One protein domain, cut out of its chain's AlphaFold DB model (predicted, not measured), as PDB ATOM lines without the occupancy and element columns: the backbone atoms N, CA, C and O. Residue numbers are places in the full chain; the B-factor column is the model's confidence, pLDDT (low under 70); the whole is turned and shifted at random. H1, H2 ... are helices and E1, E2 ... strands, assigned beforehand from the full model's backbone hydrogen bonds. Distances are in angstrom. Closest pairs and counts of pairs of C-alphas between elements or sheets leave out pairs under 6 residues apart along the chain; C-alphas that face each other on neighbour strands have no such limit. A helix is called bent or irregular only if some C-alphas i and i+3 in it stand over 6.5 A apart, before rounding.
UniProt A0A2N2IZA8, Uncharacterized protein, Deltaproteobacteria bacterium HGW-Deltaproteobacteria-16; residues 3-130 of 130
ATOM      1  N   ALA A   3       3.003 -79.140  17.150       74.69
ATOM      2  CA  ALA A   3       3.944 -80.211  17.479       74.69
ATOM      3  C   ALA A   3       3.458 -81.611  17.054       74.69
ATOM      4  O   ALA A   3       4.241 -82.373  16.499       74.69
ATOM      5  N   GLU A   4       2.176 -81.919  17.250       79.50
ATOM      6  CA  GLU A   4       1.573 -83.208  16.869       79.50
ATOM      7  C   GLU A   4       1.526 -83.368  15.344       79.50
ATOM      8  O   GLU A   4       1.784 -84.445  14.818       79.50
ATOM      9  N   VAL A   5       1.251 -82.273  14.623       76.50
ATOM     10  CA  VAL A   5       1.251 -82.256  13.151       76.50
ATOM     11  C   VAL A   5       2.659 -82.497  12.604       76.50
ATOM     12  O   VAL A   5       2.839 -83.290  11.683       76.50
ATOM     13  N   TYR A   6       3.680 -81.880  13.204       77.31
ATOM     14  CA  TYR A   6       5.069 -82.169  12.844       77.31
ATOM     15  C   TYR A   6       5.463 -83.618  13.128       77.31
ATOM     16  O   TYR A   6       6.129 -84.236  12.298       77.31
ATOM     17  N   GLU A   7       5.057 -84.165  14.272       83.19
ATOM     18  CA  GLU A   7       5.348 -85.555  14.622       83.19
ATOM     19  C   GLU A   7       4.700 -86.534  13.642       83.19
ATOM     20  O   GLU A   7       5.367 -87.456  13.175       83.19
ATOM     21  N   ALA A   8       3.454 -86.279  13.234       81.06
ATOM     22  CA  ALA A   8       2.768 -87.069  12.218       81.06
ATOM     23  C   ALA A   8       3.467 -87.020  10.843       81.06
ATOM     24  O   ALA A   8       3.555 -88.042  10.165       81.06
ATOM     25  N   LEU A   9       3.987 -85.854  10.438       73.31
ATOM     26  CA  LEU A   9       4.634 -85.668   9.132       73.31
ATOM     27  C   LEU A   9       6.084 -86.170   9.081       73.31
ATOM     28  O   LEU A   9       6.536 -86.664   8.048       73.31
ATOM     29  N   SER A  10       6.837 -86.014  10.171       73.00
ATOM     30  CA  SER A  10       8.277 -86.312  10.218       73.00
ATOM     31  C   SER A  10       8.615 -87.638  10.906       73.00
ATOM     32  O   SER A  10       9.746 -88.117  10.793       73.00
ATOM     33  N   GLY A  11       7.660 -88.232  11.630       80.44
ATOM     34  CA  GLY A  11       7.861 -89.423  12.457       80.44
ATOM     35  C   GLY A  11       8.670 -89.171  13.735       80.44
ATOM     36  O   GLY A  11       9.119 -90.131  14.362       80.44
ATOM     37  N   LYS A  12       8.916 -87.905  14.104       81.69
ATOM     38  CA  LYS A  12       9.673 -87.506  15.302       81.69
ATOM     39  C   LYS A  12       9.039 -86.273  15.961       81.69
ATOM     40  O   LYS A  12       8.591 -85.385  15.241       81.69
ATOM     41  N   PRO A  13       9.042 -86.147  17.298       82.88
ATOM     42  CA  PRO A  13       8.569 -84.932  17.956       82.88
ATOM     43  C   PRO A  13       9.515 -83.747  17.682       82.88
ATOM     44  O   PRO A  13      10.711 -83.956  17.448       82.88
ATOM     45  N   PRO A  14       9.026 -82.494  17.721       81.62
ATOM     46  CA  PRO A  14       9.899 -81.332  17.604       81.62
ATOM     47  C   PRO A  14      10.764 -81.180  18.860       81.62
ATOM     48  O   PRO A  14      10.339 -81.500  19.974       81.62
ATOM     49  N   THR A  15      11.973 -80.644  18.704       80.81
ATOM     50  CA  THR A  15      12.902 -80.505  19.835       80.81
ATOM     51  C   THR A  15      12.546 -79.259  20.637       80.81
ATOM     52  O   THR A  15      12.685 -78.142  20.139       80.81
ATOM     53  N   GLN A  16      12.087 -79.420  21.880       81.00
ATOM     54  CA  GLN A  16      11.900 -78.286  22.787       81.00
ATOM     55  C   GLN A  16      13.266 -77.735  23.209       81.00
ATOM     56  O   GLN A  16      14.062 -78.457  23.801       81.00
ATOM     57  N   LEU A  17      13.517 -76.454  22.947       75.75
ATOM     58  CA  LEU A  17      14.802 -75.816  23.243       75.75
ATOM     59  C   LEU A  17      14.810 -75.125  24.605       75.75
ATOM     60  O   LEU A  17      15.691 -75.346  25.429       75.75
ATOM     61  N   ILE A  18      13.813 -74.273  24.847       76.75
ATOM     62  CA  ILE A  18      13.704 -73.470  26.064       76.75
ATOM     63  C   ILE A  18      12.231 -73.246  26.407       76.75
ATOM     64  O   ILE A  18      11.369 -73.170  25.530       76.75
ATOM     65  N   SER A  19      11.948 -73.133  27.701       78.25
ATOM     66  CA  SER A  19      10.658 -72.721  28.244       78.25
ATOM     67  C   SER A  19      10.859 -71.432  29.036       78.25
ATOM     68  O   SER A  19      11.607 -71.423  30.010       78.25
ATOM     69  N   LEU A  20      10.221 -70.347  28.606       72.38
ATOM     70  CA  LEU A  20      10.254 -69.049  29.271       72.38
ATOM     71  C   LEU A  20       8.936 -68.818  29.995       72.38
ATOM     72  O   LEU A  20       7.884 -68.742  29.359       72.38
ATOM     73  N   THR A  21       8.989 -68.661  31.312       73.31
ATOM     74  CA  THR A  21       7.816 -68.237  32.072       73.31
ATOM     75  C   THR A  21       7.739 -66.719  32.035       73.31
ATOM     76  O   THR A  21       8.661 -66.027  32.454       73.31
ATOM     77  N   LEU A  22       6.646 -66.196  31.492       68.00
ATOM     78  CA  LEU A  22       6.380 -64.772  31.383       68.00
ATOM     79  C   LEU A  22       5.349 -64.363  32.442       68.00
ATOM     80  O   LEU A  22       4.318 -65.035  32.579       68.00
ATOM     81  N   PRO A  23       5.564 -63.242  33.149       63.84
ATOM     82  CA  PRO A  23       4.514 -62.662  33.974       63.84
ATOM     83  C   PRO A  23       3.366 -62.193  33.065       63.84
ATOM     84  O   PRO A  23       3.598 -61.443  32.112       63.84
ATOM     85  N   ALA A  24       2.122 -62.616  33.323       62.75
ATOM     86  CA  ALA A  24       0.978 -62.001  32.653       62.75
ATOM     87  C   ALA A  24       0.733 -60.629  33.290       62.75
ATOM     88  O   ALA A  24       0.452 -60.538  34.485       62.75
ATOM     89  N   GLN A  25       0.859 -59.569  32.495       55.72
ATOM     90  CA  GLN A  25       0.616 -58.207  32.965       55.72
ATOM     91  C   GLN A  25      -0.865 -58.051  33.361       55.72
ATOM     92  O   GLN A  25      -1.756 -58.282  32.538       55.72
ATOM     93  N   ARG A  26      -1.114 -57.685  34.630       53.00
ATOM     94  CA  ARG A  26      -2.294 -56.928  35.091       53.00
ATOM     95  C   ARG A  26      -2.406 -55.611  34.296       53.00
ATOM     96  O   ARG A  26      -1.497 -55.277  33.543       53.00
ATOM     97  N   ALA A  27      -3.443 -54.801  34.501       52.84
ATOM     98  CA  ALA A  27      -3.553 -53.469  33.888       52.84
ATOM     99  C   ALA A  27      -3.645 -52.334  34.935       52.84
ATOM    100  O   ALA A  27      -4.512 -51.470  34.833       52.84
ATOM    101  N   ASN A  28      -2.781 -52.330  35.955       52.47
ATOM    102  CA  ASN A  28      -2.809 -51.399  37.089       52.47
ATOM    103  C   ASN A  28      -1.534 -50.530  37.180       52.47
ATOM    104  O   ASN A  28      -0.447 -50.925  36.777       52.47
ATOM    105  N   ALA A  29      -1.641 -49.326  37.754       51.22
ATOM    106  CA  ALA A  29      -0.577 -48.309  37.737       51.22
ATOM    107  C   ALA A  29       0.728 -48.687  38.481       51.22
ATOM    108  O   ALA A  29       1.804 -48.268  38.057       51.22
ATOM    109  N   GLU A  30       0.669 -49.516  39.533       57.78
ATOM    110  CA  GLU A  30       1.865 -50.063  40.207       57.78
ATOM    111  C   GLU A  30       2.676 -51.010  39.294       57.78
ATOM    112  O   GLU A  30       3.872 -51.222  39.501       57.78
ATOM    113  N   GLU A  31       2.068 -51.513  38.216       62.69
ATOM    114  CA  GLU A  31       2.727 -52.377  37.236       62.69
ATOM    115  C   GLU A  31       3.552 -51.611  36.215       62.69
ATOM    116  O   GLU A  31       4.426 -52.212  35.601       62.69
ATOM    117  N   GLY A  32       3.350 -50.300  36.050       65.19
ATOM    118  CA  GLY A  32       4.223 -49.491  35.197       65.19
ATOM    119  C   GLY A  32       5.670 -49.537  35.693       65.19
ATOM    120  O   GLY A  32       6.589 -49.820  34.929       65.19
ATOM    121  N   ALA A  33       5.865 -49.360  37.003       74.81
ATOM    122  CA  ALA A  33       7.182 -49.447  37.630       74.81
ATOM    123  C   ALA A  33       7.752 -50.874  37.579       74.81
ATOM    124  O   ALA A  33       8.925 -51.052  37.251       74.81
ATOM    125  N   LEU A  34       6.929 -51.896  37.845       73.88
ATOM    126  CA  LEU A  34       7.354 -53.297  37.777       73.88
ATOM    127  C   LEU A  34       7.706 -53.723  36.341       73.88
ATOM    128  O   LEU A  34       8.681 -54.439  36.134       73.88
ATOM    129  N   ALA A  35       6.954 -53.257  35.343       73.44
ATOM    130  CA  ALA A  35       7.208 -53.516  33.930       73.44
ATOM    131  C   ALA A  35       8.505 -52.850  33.460       73.44
ATOM    132  O   ALA A  35       9.258 -53.467  32.708       73.44
ATOM    133  N   GLU A  36       8.802 -51.630  33.910       80.81
ATOM    134  CA  GLU A  36      10.083 -50.979  33.617       80.81
ATOM    135  C   GLU A  36      11.254 -51.669  34.329       80.81
ATOM    136  O   GLU A  36      12.286 -51.919  33.703       80.81
ATOM    137  N   GLN A  37      11.087 -52.094  35.586       82.75
ATOM    138  CA  GLN A  37      12.091 -52.909  36.283       82.75
ATOM    139  C   GLN A  37      12.329 -54.247  35.577       82.75
ATOM    140  O   GLN A  37      13.477 -54.640  35.380       82.75
ATOM    141  N   PHE A  38      11.266 -54.918  35.132       82.19
ATOM    142  CA  PHE A  38      11.345 -56.156  34.363       82.19
ATOM    143  C   PHE A  38      12.079 -55.947  33.035       82.19
ATOM    144  O   PHE A  38      13.005 -56.696  32.715       82.19
ATOM    145  N   LYS A  39      11.714 -54.915  32.261       82.56
ATOM    146  CA  LYS A  39      12.392 -54.571  31.000       82.56
ATOM    147  C   LYS A  39      13.870 -54.271  31.226       82.56
ATOM    148  O   LYS A  39      14.700 -54.755  30.460       82.56
ATOM    149  N   SER A  40      14.195 -53.508  32.268       88.06
ATOM    150  CA  SER A  40      15.577 -53.180  32.617       88.06
ATOM    151  C   SER A  40      16.367 -54.424  33.033       88.06
ATOM    152  O   SER A  40      17.489 -54.610  32.574       88.06
ATOM    153  N   ALA A  41      15.787 -55.293  33.866       86.00
ATOM    154  CA  ALA A  41      16.451 -56.487  34.388       86.00
ATOM    155  C   ALA A  41      16.639 -57.586  33.330       86.00
ATOM    156  O   ALA A  41      17.621 -58.321  33.370       86.00
ATOM    157  N   THR A  42      15.718 -57.697  32.369       85.19
ATOM    158  CA  THR A  42      15.754 -58.743  31.330       85.19
ATOM    159  C   THR A  42      16.313 -58.267  29.993       85.19
ATOM    160  O   THR A  42      16.610 -59.093  29.134       85.19
ATOM    161  N   GLY A  43      16.470 -56.956  29.787       87.31
ATOM    162  CA  GLY A  43      16.744 -56.359  28.477       87.31
ATOM    163  C   GLY A  43      17.979 -56.921  27.773       87.31
ATOM    164  O   GLY A  43      17.894 -57.273  26.597       87.31
ATOM    165  N   ALA A  44      19.096 -57.058  28.493       90.06
ATOM    166  CA  ALA A  44      20.340 -57.598  27.943       90.06
ATOM    167  C   ALA A  44      20.204 -59.080  27.550       90.06
ATOM    168  O   ALA A  44      20.471 -59.435  26.400       90.06
ATOM    169  N   ALA A  45      19.702 -59.922  28.462       87.38
ATOM    170  CA  ALA A  45      19.485 -61.349  28.215       87.38
ATOM    171  C   ALA A  45      18.481 -61.583  27.073       87.38
ATOM    172  O   ALA A  45      18.710 -62.402  26.184       87.38
ATOM    173  N   ARG A  46      17.403 -60.790  27.022       85.06
ATOM    174  CA  ARG A  46      16.410 -60.820  25.940       85.06
ATOM    175  C   ARG A  46      17.015 -60.414  24.600       85.06
ATOM    176  O   ARG A  46      16.745 -61.056  23.590       85.06
ATOM    177  N   GLY A  47      17.830 -59.360  24.580       86.94
ATOM    178  CA  GLY A  47      18.535 -58.922  23.376       86.94
ATOM    179  C   GLY A  47      19.497 -59.988  22.853       86.94
ATOM    180  O   GLY A  47      19.535 -60.242  21.650       86.94
ATOM    181  N   HIS A  48      20.229 -60.651  23.749       91.00
ATOM    182  CA  HIS A  48      21.124 -61.744  23.385       91.00
ATOM    183  C   HIS A  48      20.377 -62.956  22.825       91.00
ATOM    184  O   HIS A  48      20.715 -63.413  21.734       91.00
ATOM    185  N   PHE A  49      19.342 -63.418  23.527       86.50
ATOM    186  CA  PHE A  49      18.507 -64.538  23.103       86.50
ATOM    187  C   PHE A  49      17.867 -64.288  21.728       86.50
ATOM    188  O   PHE A  49      17.981 -65.119  20.830       86.50
ATOM    189  N   ASN A  50      17.279 -63.103  21.517       82.19
ATOM    190  CA  ASN A  50      16.672 -62.735  20.235       82.19
ATOM    191  C   ASN A  50      17.683 -62.738  19.082       82.19
ATOM    192  O   ASN A  50      17.348 -63.169  17.981       82.19
ATOM    193  N   ARG A  51      18.914 -62.269  19.320       88.62
ATOM    194  CA  ARG A  51      19.968 -62.269  18.299       88.62
ATOM    195  C   ARG A  51      20.293 -63.689  17.840       88.62
ATOM    196  O   ARG A  51      20.310 -63.939  16.641       88.62
ATOM    197  N   LEU A  52      20.472 -64.614  18.784       86.50
ATOM    198  CA  LEU A  52      20.779 -66.010  18.472       86.50
ATOM    199  C   LEU A  52      19.632 -66.698  17.715       86.50
ATOM    200  O   LEU A  52      19.881 -67.423  16.756       86.50
ATOM    201  N   LEU A  53      18.372 -66.429  18.082       80.50
ATOM    202  CA  LEU A  53      17.220 -66.948  17.333       80.50
ATOM    203  C   LEU A  53      17.208 -66.461  15.875       80.50
ATOM    204  O   LEU A  53      16.923 -67.246  14.970       80.50
ATOM    205  N   LEU A  54      17.525 -65.182  15.639       80.69
ATOM    206  CA  LEU A  54      17.603 -64.615  14.289       80.69
ATOM    207  C   LEU A  54      18.769 -65.200  13.486       80.69
ATOM    208  O   LEU A  54      18.602 -65.480  12.302       80.69
ATOM    209  N   GLU A  55      19.922 -65.422  14.119       81.25
ATOM    210  CA  GLU A  55      21.076 -66.077  13.493       81.25
ATOM    211  C   GLU A  55      20.737 -67.508  13.054       81.25
ATOM    212  O   GLU A  55      21.024 -67.883  11.916       81.25
ATOM    213  N   ILE A  56      20.058 -68.288  13.905       77.69
ATOM    214  CA  ILE A  56      19.600 -69.634  13.539       77.69
ATOM    215  C   ILE A  56      18.628 -69.574  12.361       77.69
ATOM    216  O   ILE A  56      18.829 -70.286  11.374       77.69
ATOM    217  N   ALA A  57      17.612 -68.710  12.431       72.00
ATOM    218  CA  ALA A  57      16.628 -68.570  11.361       72.00
ATOM    219  C   ALA A  57      17.281 -68.181  10.022       72.00
ATOM    220  O   ALA A  57      16.907 -68.713   8.980       72.00
ATOM    221  N   ALA A  58      18.284 -67.297  10.050       73.56
ATOM    222  CA  ALA A  58      19.028 -66.881   8.865       73.56
ATOM    223  C   ALA A  58      19.959 -67.976   8.318       73.56
ATOM    224  O   ALA A  58      20.165 -68.051   7.109       73.56
ATOM    225  N   SER A  59      20.519 -68.826   9.185       72.56
ATOM    226  CA  SER A  59      21.454 -69.883   8.780       72.56
ATOM    227  C   SER A  59      20.792 -71.043   8.026       72.56
ATOM    228  O   SER A  59      21.460 -71.752   7.281       72.56
ATOM    229  N   GLY A  60      19.489 -71.268   8.233       67.75
ATOM    230  CA  GLY A  60      18.746 -72.386   7.641       67.75
ATOM    231  C   GLY A  60      19.113 -73.777   8.187       67.75
ATOM    232  O   GLY A  60      18.461 -74.758   7.819       67.75
ATOM    233  N   THR A  61      20.097 -73.877   9.087       68.81
ATOM    234  CA  THR A  61      20.621 -75.132   9.652       68.81
ATOM    235  C   THR A  61      20.717 -75.066  11.175       68.81
ATOM    236  O   THR A  61      21.069 -74.026  11.724       68.81
ATOM    237  N   LEU A  62      20.481 -76.183  11.868       67.75
ATOM    238  CA  LEU A  62      20.677 -76.293  13.316       67.75
ATOM    239  C   LEU A  62      21.955 -77.068  13.640       67.75
ATOM    240  O   LEU A  62      21.955 -78.294  13.682       67.75
ATOM    241  N   ALA A  63      23.047 -76.344  13.885       75.94
ATOM    242  CA  ALA A  63      24.244 -76.933  14.478       75.94
ATOM    243  C   ALA A  63      24.041 -77.132  15.989       75.94
ATOM    244  O   ALA A  63      23.431 -76.289  16.654       75.94
ATOM    245  N   ALA A  64      24.576 -78.227  16.533       75.25
ATOM    246  CA  ALA A  64      24.446 -78.555  17.951       75.25
ATOM    247  C   ALA A  64      25.002 -77.441  18.855       75.25
ATOM    248  O   ALA A  64      24.352 -77.088  19.838       75.25
ATOM    249  N   GLU A  65      26.124 -76.813  18.477       80.06
ATOM    250  CA  GLU A  65      26.702 -75.720  19.269       80.06
ATOM    251  C   GLU A  65      25.767 -74.499  19.321       80.06
ATOM    252  O   GLU A  65      25.620 -73.857  20.357       80.06
ATOM    253  N   ARG A  66      25.054 -74.206  18.223       79.88
ATOM    254  CA  ARG A  66      24.106 -73.078  18.162       79.88
ATOM    255  C   ARG A  66      22.850 -73.321  18.989       79.88
ATOM    256  O   ARG A  66      22.291 -72.380  19.552       79.88
ATOM    257  N   LEU A  67      22.413 -74.574  19.078       77.44
ATOM    258  CA  LEU A  67      21.317 -74.964  19.961       77.44
ATOM    259  C   LEU A  67      21.700 -74.818  21.432       77.44
ATOM    260  O   LEU A  67      20.905 -74.294  22.211       77.44
ATOM    261  N   GLU A  68      22.916 -75.226  21.791       83.12
ATOM    262  CA  GLU A  68      23.448 -75.067  23.144       83.12
ATOM    263  C   GLU A  68      23.575 -73.583  23.529       83.12
ATOM    264  O   GLU A  68      23.141 -73.188  24.613       83.12
ATOM    265  N   GLU A  69      24.054 -72.731  22.613       87.19
ATOM    266  CA  GLU A  69      24.103 -71.273  22.798       87.19
ATOM    267  C   GLU A  69      22.708 -70.675  23.054       87.19
ATOM    268  O   GLU A  69      22.514 -69.912  24.008       87.19
ATOM    269  N   VAL A  70      21.711 -71.039  22.239       85.69
ATOM    270  CA  VAL A  70      20.325 -70.568  22.410       85.69
ATOM    271  C   VAL A  70      19.722 -71.055  23.719       85.69
ATOM    272  O   VAL A  70      19.045 -70.286  24.408       85.69
ATOM    273  N   GLN A  71      19.972 -72.309  24.089       81.69
ATOM    274  CA  GLN A  71      19.510 -72.870  25.351       81.69
ATOM    275  C   GLN A  71      20.139 -72.140  26.546       81.69
ATOM    276  O   GLN A  71      19.432 -71.786  27.493       81.69
ATOM    277  N   GLY A  72      21.441 -71.850  26.491       87.38
ATOM    278  CA  GLY A  72      22.156 -71.065  27.497       87.38
ATOM    279  C   GLY A  72      21.567 -69.664  27.677       87.38
ATOM    280  O   GLY A  72      21.179 -69.293  28.788       87.38
ATOM    281  N   ALA A  73      21.409 -68.920  26.579       88.56
ATOM    282  CA  ALA A  73      20.831 -67.573  26.597       88.56
ATOM    283  C   ALA A  73      19.369 -67.567  27.080       88.56
ATOM    284  O   ALA A  73      18.943 -66.682  27.828       88.56
ATOM    285  N   GLY A  74      18.592 -68.580  26.696       84.06
ATOM    286  CA  GLY A  74      17.224 -68.760  27.169       84.06
ATOM    287  C   GLY A  74      17.150 -69.012  28.680       84.06
ATOM    288  O   GLY A  74      16.300 -68.442  29.366       84.06
ATOM    289  N   ASN A  75      18.062 -69.823  29.223       85.12
ATOM    290  CA  ASN A  75      18.136 -70.108  30.658       85.12
ATOM    291  C   ASN A  75      18.521 -68.864  31.469       85.12
ATOM    292  O   ASN A  75      17.988 -68.645  32.560       85.12
ATOM    293  N   GLU A  76      19.423 -68.038  30.938       89.62
ATOM    294  CA  GLU A  76      19.785 -66.752  31.533       89.62
ATOM    295  C   GLU A  76      18.580 -65.804  31.583       89.62
ATOM    296  O   GLU A  76      18.266 -65.253  32.641       89.62
ATOM    297  N   LEU A  77      17.843 -65.685  30.475       86.94
ATOM    298  CA  LEU A  77      16.620 -64.885  30.411       86.94
ATOM    299  C   LEU A  77      15.555 -65.381  31.400       86.94
ATOM    300  O   LEU A  77      14.924 -64.574  32.091       86.94
ATOM    301  N   ASN A  78      15.373 -66.699  31.519       83.25
ATOM    302  CA  ASN A  78      14.444 -67.274  32.487       83.25
ATOM    303  C   ASN A  78      14.864 -66.917  33.923       83.25
ATOM    304  O   ASN A  78      14.051 -66.446  34.717       83.25
ATOM    305  N   ARG A  79      16.161 -67.028  34.240       86.06
ATOM    306  CA  ARG A  79      16.706 -66.657  35.553       86.06
ATOM    307  C   ARG A  79      16.499 -65.178  35.877       86.06
ATOM    308  O   ARG A  79      16.130 -64.866  37.006       86.06
ATOM    309  N   ALA A  80      16.695 -64.291  34.904       86.38
ATOM    310  CA  ALA A  80      16.434 -62.859  35.058       86.38
ATOM    311  C   ALA A  80      14.939 -62.549  35.274       86.38
ATOM    312  O   ALA A  80      14.596 -61.543  35.891       86.38
ATOM    313  N   THR A  81      14.053 -63.430  34.804       80.56
ATOM    314  CA  THR A  81      12.597 -63.287  34.928       80.56
ATOM    315  C   THR A  81      12.061 -63.806  36.270       80.56
ATOM    316  O   THR A  81      11.128 -63.218  36.815       80.56
ATOM    317  N   LEU A  82      12.679 -64.841  36.857       79.69
ATOM    318  CA  LEU A  82      12.236 -65.487  38.109       79.69
ATOM    319  C   LEU A  82      11.874 -64.530  39.268       79.69
ATOM    320  O   LEU A  82      10.850 -64.769  39.915       79.69
ATOM    321  N   PRO A  83      12.640 -63.459  39.573       82.94
ATOM    322  CA  PRO A  83      12.302 -62.547  40.669       82.94
ATOM    323  C   PRO A  83      10.943 -61.856  40.505       82.94
ATOM    324  O   PRO A  83      10.314 -61.510  41.501       82.94
ATOM    325  N   PHE A  84      10.479 -61.694  39.264       76.19
ATOM    326  CA  PHE A  84       9.219 -61.032  38.925       76.19
ATOM    327  C   PHE A  84       8.023 -61.993  38.914       76.19
ATOM    328  O   PHE A  84       6.882 -61.544  38.913       76.19
ATOM    329  N   LEU A  85       8.264 -63.309  38.934       69.44
ATOM    330  CA  LEU A  85       7.214 -64.331  38.870       69.44
ATOM    331  C   LEU A  85       6.606 -64.661  40.237       69.44
ATOM    332  O   LEU A  85       5.431 -64.997  40.318       69.44
ATOM    333  N   LYS A  86       7.364 -64.488  41.331       61.94
ATOM    334  CA  LYS A  86       6.969 -64.916  42.690       61.94
ATOM    335  C   LYS A  86       5.638 -64.341  43.207       61.94
ATOM    336  O   LYS A  86       5.104 -64.886  44.165       61.94
ATOM    337  N   ASN A  87       5.107 -63.285  42.584       56.66
ATOM    338  CA  ASN A  87       3.864 -62.610  42.977       56.66
ATOM    339  C   ASN A  87       2.828 -62.493  41.836       56.66
ATOM    340  O   ASN A  87       1.842 -61.771  41.987       56.66
ATOM    341  N   CYS A  88       3.021 -63.169  40.695       56.44
ATOM    342  CA  CYS A  88       2.087 -63.118  39.568       56.44
ATOM    343  C   CYS A  88       1.159 -64.349  39.577       56.44
ATOM    344  O   CYS A  88       1.592 -65.434  39.209       56.44
ATOM    345  N   PRO A  89      -0.138 -64.216  39.923       54.88
ATOM    346  CA  PRO A  89      -1.076 -65.349  39.979       54.88
ATOM    347  C   PRO A  89      -1.455 -65.908  38.596       54.88
ATOM    348  O   PRO A  89      -2.184 -66.891  38.494       54.88
ATOM    349  N   THR A  90      -1.010 -65.252  37.527       61.47
ATOM    350  CA  THR A  90      -1.245 -65.635  36.137       61.47
ATOM    351  C   THR A  90       0.102 -65.664  35.435       61.47
ATOM    352  O   THR A  90       0.615 -64.631  35.006       61.47
ATOM    353  N   GLU A  91       0.700 -66.841  35.369       67.75
ATOM    354  CA  GLU A  91       1.906 -67.100  34.590       67.75
ATOM    355  C   GLU A  91       1.498 -67.611  33.208       67.75
ATOM    356  O   GLU A  91       0.517 -68.347  33.076       67.75
ATOM    357  N   LYS A  92       2.236 -67.218  32.167       67.44
ATOM    358  CA  LYS A  92       2.154 -67.865  30.854       67.44
ATOM    359  C   LYS A  92       3.505 -68.453  30.518       67.44
ATOM    360  O   LYS A  92       4.525 -67.796  30.697       67.44
ATOM    361  N   THR A  93       3.522 -69.670  30.004       73.56
ATOM    362  CA  THR A  93       4.763 -70.329  29.610       73.56
ATOM    363  C   THR A  93       4.889 -70.286  28.098       73.56
ATOM    364  O   THR A  93       4.063 -70.843  27.379       73.56
ATOM    365  N   MET A  94       5.930 -69.632  27.599       75.50
ATOM    366  CA  MET A  94       6.292 -69.640  26.190       75.50
ATOM    367  C   MET A  94       7.363 -70.703  25.950       75.50
ATOM    368  O   MET A  94       8.475 -70.600  26.462       75.50
ATOM    369  N   ARG A  95       7.040 -71.733  25.173       79.19
ATOM    370  CA  ARG A  95       7.967 -72.808  24.807       79.19
ATOM    371  C   ARG A  95       8.468 -72.595  23.389       79.19
ATOM    372  O   ARG A  95       7.671 -72.329  22.495       79.19
ATOM    373  N   PHE A  96       9.768 -72.730  23.179       77.88
ATOM    374  CA  PHE A  96      10.378 -72.662  21.855       77.88
ATOM    375  C   PHE A  96      10.718 -74.065  21.386       77.88
ATOM    376  O   PHE A  96      11.377 -74.819  22.106       77.88
ATOM    377  N   TYR A  97      10.287 -74.388  20.175       79.38
ATOM    378  CA  TYR A  97      10.511 -75.675  19.537       79.38
ATOM    379  C   TYR A  97      11.272 -75.489  18.224       79.38
ATOM    380  O   TYR A  97      10.994 -74.561  17.461       79.38
ATOM    381  N   ALA A  98      12.216 -76.388  17.968       77.44
ATOM    382  CA  ALA A  98      12.900 -76.543  16.696       77.44
ATOM    383  C   ALA A  98      12.224 -77.634  15.853       77.44
ATOM    384  O   ALA A  98      12.026 -78.761  16.319       77.44
ATOM    385  N   TYR A  99      11.916 -77.285  14.606       74.50
ATOM    386  CA  TYR A  99      11.300 -78.141  13.595       74.50
ATOM    387  C   TYR A  99      12.306 -78.326  12.456       74.50
ATOM    388  O   TYR A  99      12.433 -77.471  11.578       74.50
ATOM    389  N   GLU A 100      13.081 -79.406  12.515       72.94
ATOM    390  CA  GLU A 100      14.169 -79.680  11.575       72.94
ATOM    391  C   GLU A 100      13.657 -80.427  10.340       72.94
ATOM    392  O   GLU A 100      12.889 -81.381  10.441       72.94
ATOM    393  N   GLY A 101      14.084 -80.000   9.148       66.75
ATOM    394  CA  GLY A 101      13.772 -80.717   7.909       66.75
ATOM    395  C   GLY A 101      12.291 -80.700   7.503       66.75
ATOM    396  O   GLY A 101      11.890 -81.508   6.660       66.75
ATOM    397  N   ALA A 102      11.492 -79.781   8.053       66.00
ATOM    398  CA  ALA A 102      10.086 -79.595   7.709       66.00
ATOM    399  C   ALA A 102       9.841 -78.206   7.115       66.00
ATOM    400  O   ALA A 102      10.323 -77.194   7.615       66.00
ATOM    401  N   SER A 103       9.048 -78.134   6.050       70.06
ATOM    402  CA  SER A 103       8.583 -76.844   5.550       70.06
ATOM    403  C   SER A 103       7.572 -76.265   6.539       70.06
ATOM    404  O   SER A 103       6.498 -76.833   6.736       70.06
ATOM    405  N   LEU A 104       7.876 -75.107   7.139       68.88
ATOM    406  CA  LEU A 104       6.895 -74.377   7.953       68.88
ATOM    407  C   LEU A 104       5.615 -74.097   7.152       68.88
ATOM    408  O   LEU A 104       4.525 -74.140   7.708       68.88
ATOM    409  N   VAL A 105       5.733 -73.879   5.837       69.88
ATOM    410  CA  VAL A 105       4.583 -73.679   4.944       69.88
ATOM    411  C   VAL A 105       3.710 -74.936   4.863       69.88
ATOM    412  O   VAL A 105       2.493 -74.799   4.903       69.88
ATOM    413  N   GLU A 106       4.297 -76.136   4.794       71.06
ATOM    414  CA  GLU A 106       3.530 -77.397   4.824       71.06
ATOM    415  C   GLU A 106       2.885 -77.617   6.191       71.06
ATOM    416  O   GLU A 106       1.702 -77.934   6.260       71.06
ATOM    417  N   LEU A 107       3.626 -77.374   7.278       72.44
ATOM    418  CA  LEU A 107       3.110 -77.507   8.644       72.44
ATOM    419  C   LEU A 107       1.899 -76.602   8.895       72.44
ATOM    420  O   LEU A 107       0.912 -77.034   9.491       72.44
ATOM    421  N   PHE A 108       1.966 -75.345   8.447       74.00
ATOM    422  CA  PHE A 108       0.851 -74.409   8.570       74.00
ATOM    423  C   PHE A 108      -0.297 -74.738   7.617       74.00
ATOM    424  O   PHE A 108      -1.449 -74.623   8.025       74.00
ATOM    425  N   ALA A 109      -0.008 -75.163   6.384       75.25
ATOM    426  CA  ALA A 109      -1.043 -75.574   5.439       75.25
ATOM    427  C   ALA A 109      -1.858 -76.752   5.999       75.25
ATOM    428  O   ALA A 109      -3.081 -76.655   6.061       75.25
ATOM    429  N   GLU A 110      -1.192 -77.782   6.526       75.50
ATOM    430  CA  GLU A 110      -1.840 -78.953   7.129       75.50
ATOM    431  C   GLU A 110      -2.733 -78.565   8.322       75.50
ATOM    432  O   GLU A 110      -3.884 -78.986   8.415       75.50
ATOM    433  N   LEU A 111      -2.251 -77.682   9.205       74.44
ATOM    434  CA  LEU A 111      -3.045 -77.142  10.319       74.44
ATOM    435  C   LEU A 111      -4.300 -76.388   9.875       74.44
ATOM    436  O   LEU A 111      -5.295 -76.368  10.600       74.44
ATOM    437  N   CYS A 112      -4.237 -75.741   8.716       77.50
ATOM    438  CA  CYS A 112      -5.349 -75.006   8.130       77.50
ATOM    439  C   CYS A 112      -6.242 -75.881   7.235       77.50
ATOM    440  O   CYS A 112      -7.225 -75.371   6.699       77.50
ATOM    441  N   GLY A 113      -5.936 -77.175   7.069       76.12
ATOM    442  CA  GLY A 113      -6.636 -78.056   6.131       76.12
ATOM    443  C   GLY A 113      -6.411 -77.682   4.660       76.12
ATOM    444  O   GLY A 113      -7.237 -77.998   3.806       76.12
ATOM    445  N   GLU A 114      -5.319 -76.976   4.363       80.56
ATOM    446  CA  GLU A 114      -4.912 -76.568   3.022       80.56
ATOM    447  C   GLU A 114      -3.795 -77.470   2.486       80.56
ATOM    448  O   GLU A 114      -2.969 -77.991   3.230       80.56
ATOM    449  N   THR A 115      -3.706 -77.591   1.162       68.56
ATOM    450  CA  THR A 115      -2.595 -78.281   0.495       68.56
ATOM    451  C   THR A 115      -1.746 -77.259  -0.253       68.56
ATOM    452  O   THR A 115      -2.229 -76.590  -1.167       68.56
ATOM    453  N   ARG A 116      -0.470 -77.116   0.125       65.75
ATOM    454  CA  ARG A 116       0.496 -76.244  -0.564       65.75
ATOM    455  C   ARG A 116       1.799 -76.991  -0.808       65.75
ATOM    456  O   ARG A 116       2.292 -77.680   0.074       65.75
ATOM    457  N   THR A 117       2.370 -76.827  -1.995       60.00
ATOM    458  CA  THR A 117       3.675 -77.388  -2.362       60.00
ATOM    459  C   THR A 117       4.805 -76.608  -1.683       60.00
ATOM    460  O   THR A 117       4.926 -75.397  -1.881       60.00
ATOM    461  N   ALA A 118       5.643 -77.279  -0.881       59.62
ATOM    462  CA  ALA A 118       6.814 -76.649  -0.270       59.62
ATOM    463  C   ALA A 118       7.837 -76.185  -1.306       59.62
ATOM    464  O   ALA A 118       8.172 -76.900  -2.249       59.62
ATOM    465  N   THR A 119       8.404 -75.006  -1.065       56.41
ATOM    466  CA  THR A 119       9.477 -74.433  -1.884       56.41
ATOM    467  C   THR A 119      10.879 -74.767  -1.359       56.41
ATOM    468  O   THR A 119      11.822 -74.734  -2.142       56.41
ATOM    469  N   ALA A 120      11.027 -75.158  -0.085       63.72
ATOM    470  CA  ALA A 120      12.233 -75.779   0.478       63.72
ATOM    471  C   ALA A 120      11.950 -76.360   1.878       63.72
ATOM    472  O   ALA A 120      11.192 -75.775   2.654       63.72
ATOM    473  N   LYS A 121      12.596 -77.479   2.233       65.50
ATOM    474  CA  LYS A 121      12.685 -77.926   3.632       65.50
ATOM    475  C   LYS A 121      13.671 -77.008   4.345       65.50
ATOM    476  O   LYS A 121      14.842 -76.966   3.980       65.50
ATOM    477  N   VAL A 122      13.184 -76.258   5.323       61.88
ATOM    478  CA  VAL A 122      13.976 -75.311   6.112       61.88
ATOM    479  C   VAL A 122      13.877 -75.682   7.577       61.88
ATOM    480  O   VAL A 122      12.958 -76.385   7.985       61.88
ATOM    481  N   THR A 123      14.820 -75.215   8.377       61.34
ATOM    482  CA  THR A 123      14.723 -75.396   9.820       61.34
ATOM    483  C   THR A 123      13.995 -74.210  10.435       61.34
ATOM    484  O   THR A 123      14.416 -73.067  10.265       61.34
ATOM    485  N   GLY A 124      12.881 -74.478  11.114       64.12
ATOM    486  CA  GLY A 124      12.033 -73.456  11.722       64.12
ATOM    487  C   GLY A 124      12.114 -73.455  13.245       64.12
ATOM    488  O   GLY A 124      12.041 -74.508  13.876       64.12
ATOM    489  N   LEU A 125      12.212 -72.268  13.842       66.00
ATOM    490  CA  LEU A 125      12.004 -72.048  15.275       66.00
ATOM    491  C   LEU A 125      10.606 -71.482  15.489       66.00
ATOM    492  O   LEU A 125      10.270 -70.448  14.910       66.00
ATOM    493  N   LEU A 126       9.800 -72.126  16.332       68.38
ATOM    494  CA  LEU A 126       8.459 -71.643  16.652       68.38
ATOM    495  C   LEU A 126       8.264 -71.521  18.160       68.38
ATOM    496  O   LEU A 126       8.549 -72.444  18.924       68.38
ATOM    497  N   ALA A 127       7.757 -70.364  18.575       69.56
ATOM    498  CA  ALA A 127       7.337 -70.106  19.942       69.56
ATOM    499  C   ALA A 127       5.848 -70.444  20.100       69.56
ATOM    500  O   ALA A 127       5.012 -69.962  19.337       69.56
ATOM    501  N   VAL A 128       5.513 -71.251  21.104       67.69
ATOM    502  CA  VAL A 128       4.141 -71.602  21.483       67.69
ATOM    503  C   VAL A 128       3.858 -71.038  22.868       67.69
ATOM    504  O   VAL A 128       4.615 -71.285  23.806       67.69
ATOM    505  N   LEU A 129       2.760 -70.299  23.003       59.19
ATOM    506  CA  LEU A 129       2.263 -69.822  24.293       59.19
ATOM    507  C   LEU A 129       1.340 -70.881  24.912       59.19
ATOM    508  O   LEU A 129       0.470 -71.411  24.223       59.19
ATOM    509  N   SER A 130       1.524 -71.167  26.199       59.88
ATOM    510  CA  SER A 130       0.734 -72.121  26.990       59.88
ATOM    511  C   SER A 130       0.413 -71.599  28.380       59.88
ATOM    512  O   SER A 130       1.199 -70.763  28.887       59.88
TER     513      SER A 130
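AT A GLANCE: This is residues 3 to 130 of the 130 residues of an uncharacterized protein of Deltaproteobacteria bacterium HGW-Deltaproteobacteria-16 (UniProt A0A2N2IZA8). A narrow antiparallel sheet of three strands has a long helical hairpin, H2b and H3, along one face, while the short helix H1 packs on the other face near one end of the sheet, beside H4. At the far end the long helix H2 bends, and its first arm, H2a, reaches beyond the sheet; residues 27 to 33 stick out there. The 128 printed residues hold four named helices and three named strands, in the order H1 E1 H2 H3 E2 H4 E3, a mixed class with sheet order E1 - E2 - E3. The whole is elongated, 50 by 33 by 21 A, and only just loose, close to compact, with a radius of gyration of the C-alphas of 17.0 A.

HOW THE PARTS SIT: Begin with H1, residues 3 to 10, which is on the sheet over E2, residues 91 to 102, at a height of 9.5 A. Next comes E1, residues 15 to 23, antiparallel to E2; look for N 17 and O 96, 2.8 A apart, within hydrogen-bond range. H2, residues 30 to 59, was assigned as one helix by its hydrogen bonds but is bent, with C-alphas 41 and 44 7.6 A apart; its arms H2a, residues 30 to 41, and H2b, residues 44 to 59, stand at a steep tilt of 60 degrees. H2b touches H3, residues 64 to 85, closest at the C-alphas of Ala 45 and Leu 77, 5.1 A, in a hairpin at a shallow tilt of 29 degrees, opposite ways. H3 is on the same face as H2b, opposite to H1, and lies over E1 at a height of 7.2 A; it is only just irregular, with C-alphas 80 and 83 7.0 A apart. H2a is not on the sheet and touches H3 with residues 38 to 41 alone, closest at the C-alphas of Ala 41 and Ala 80, 6.4 A. H4, residues 104 to 111, only grazes the sheet and touches H1, closest at the C-alphas of Tyr 6 and Leu 107, 6.6 A. E3, residues 122 to 129, is antiparallel to E2, with N 97 and O 126 2.9 A apart, within hydrogen-bond range. In H1, H2b and H4 every O i to N i+4 pair is within range; in H2a 7 of 8 are, in H3 15 of 18.

IN THESE COORDINATES: Find C-alpha 3 at (3.944, -80.211, 17.479), where H1 begins. E1 spans 24.3 A, H2a 17.0 A, H2b 22.8 A, H3 30.6 A, E2 30.8 A and E3 22.3 A. E3 ends at C-alpha 129, (2.263, -69.822, 24.293).

THE WHOLE: The C-alphas farthest apart, of Glu 30 and Thr 117, are 50.6 A apart. The printed part has no cut and no long link. Mean pLDDT of the printed part is 74.4; 42 residues are under 70, among them residues 22 to 32 and 115 to 130.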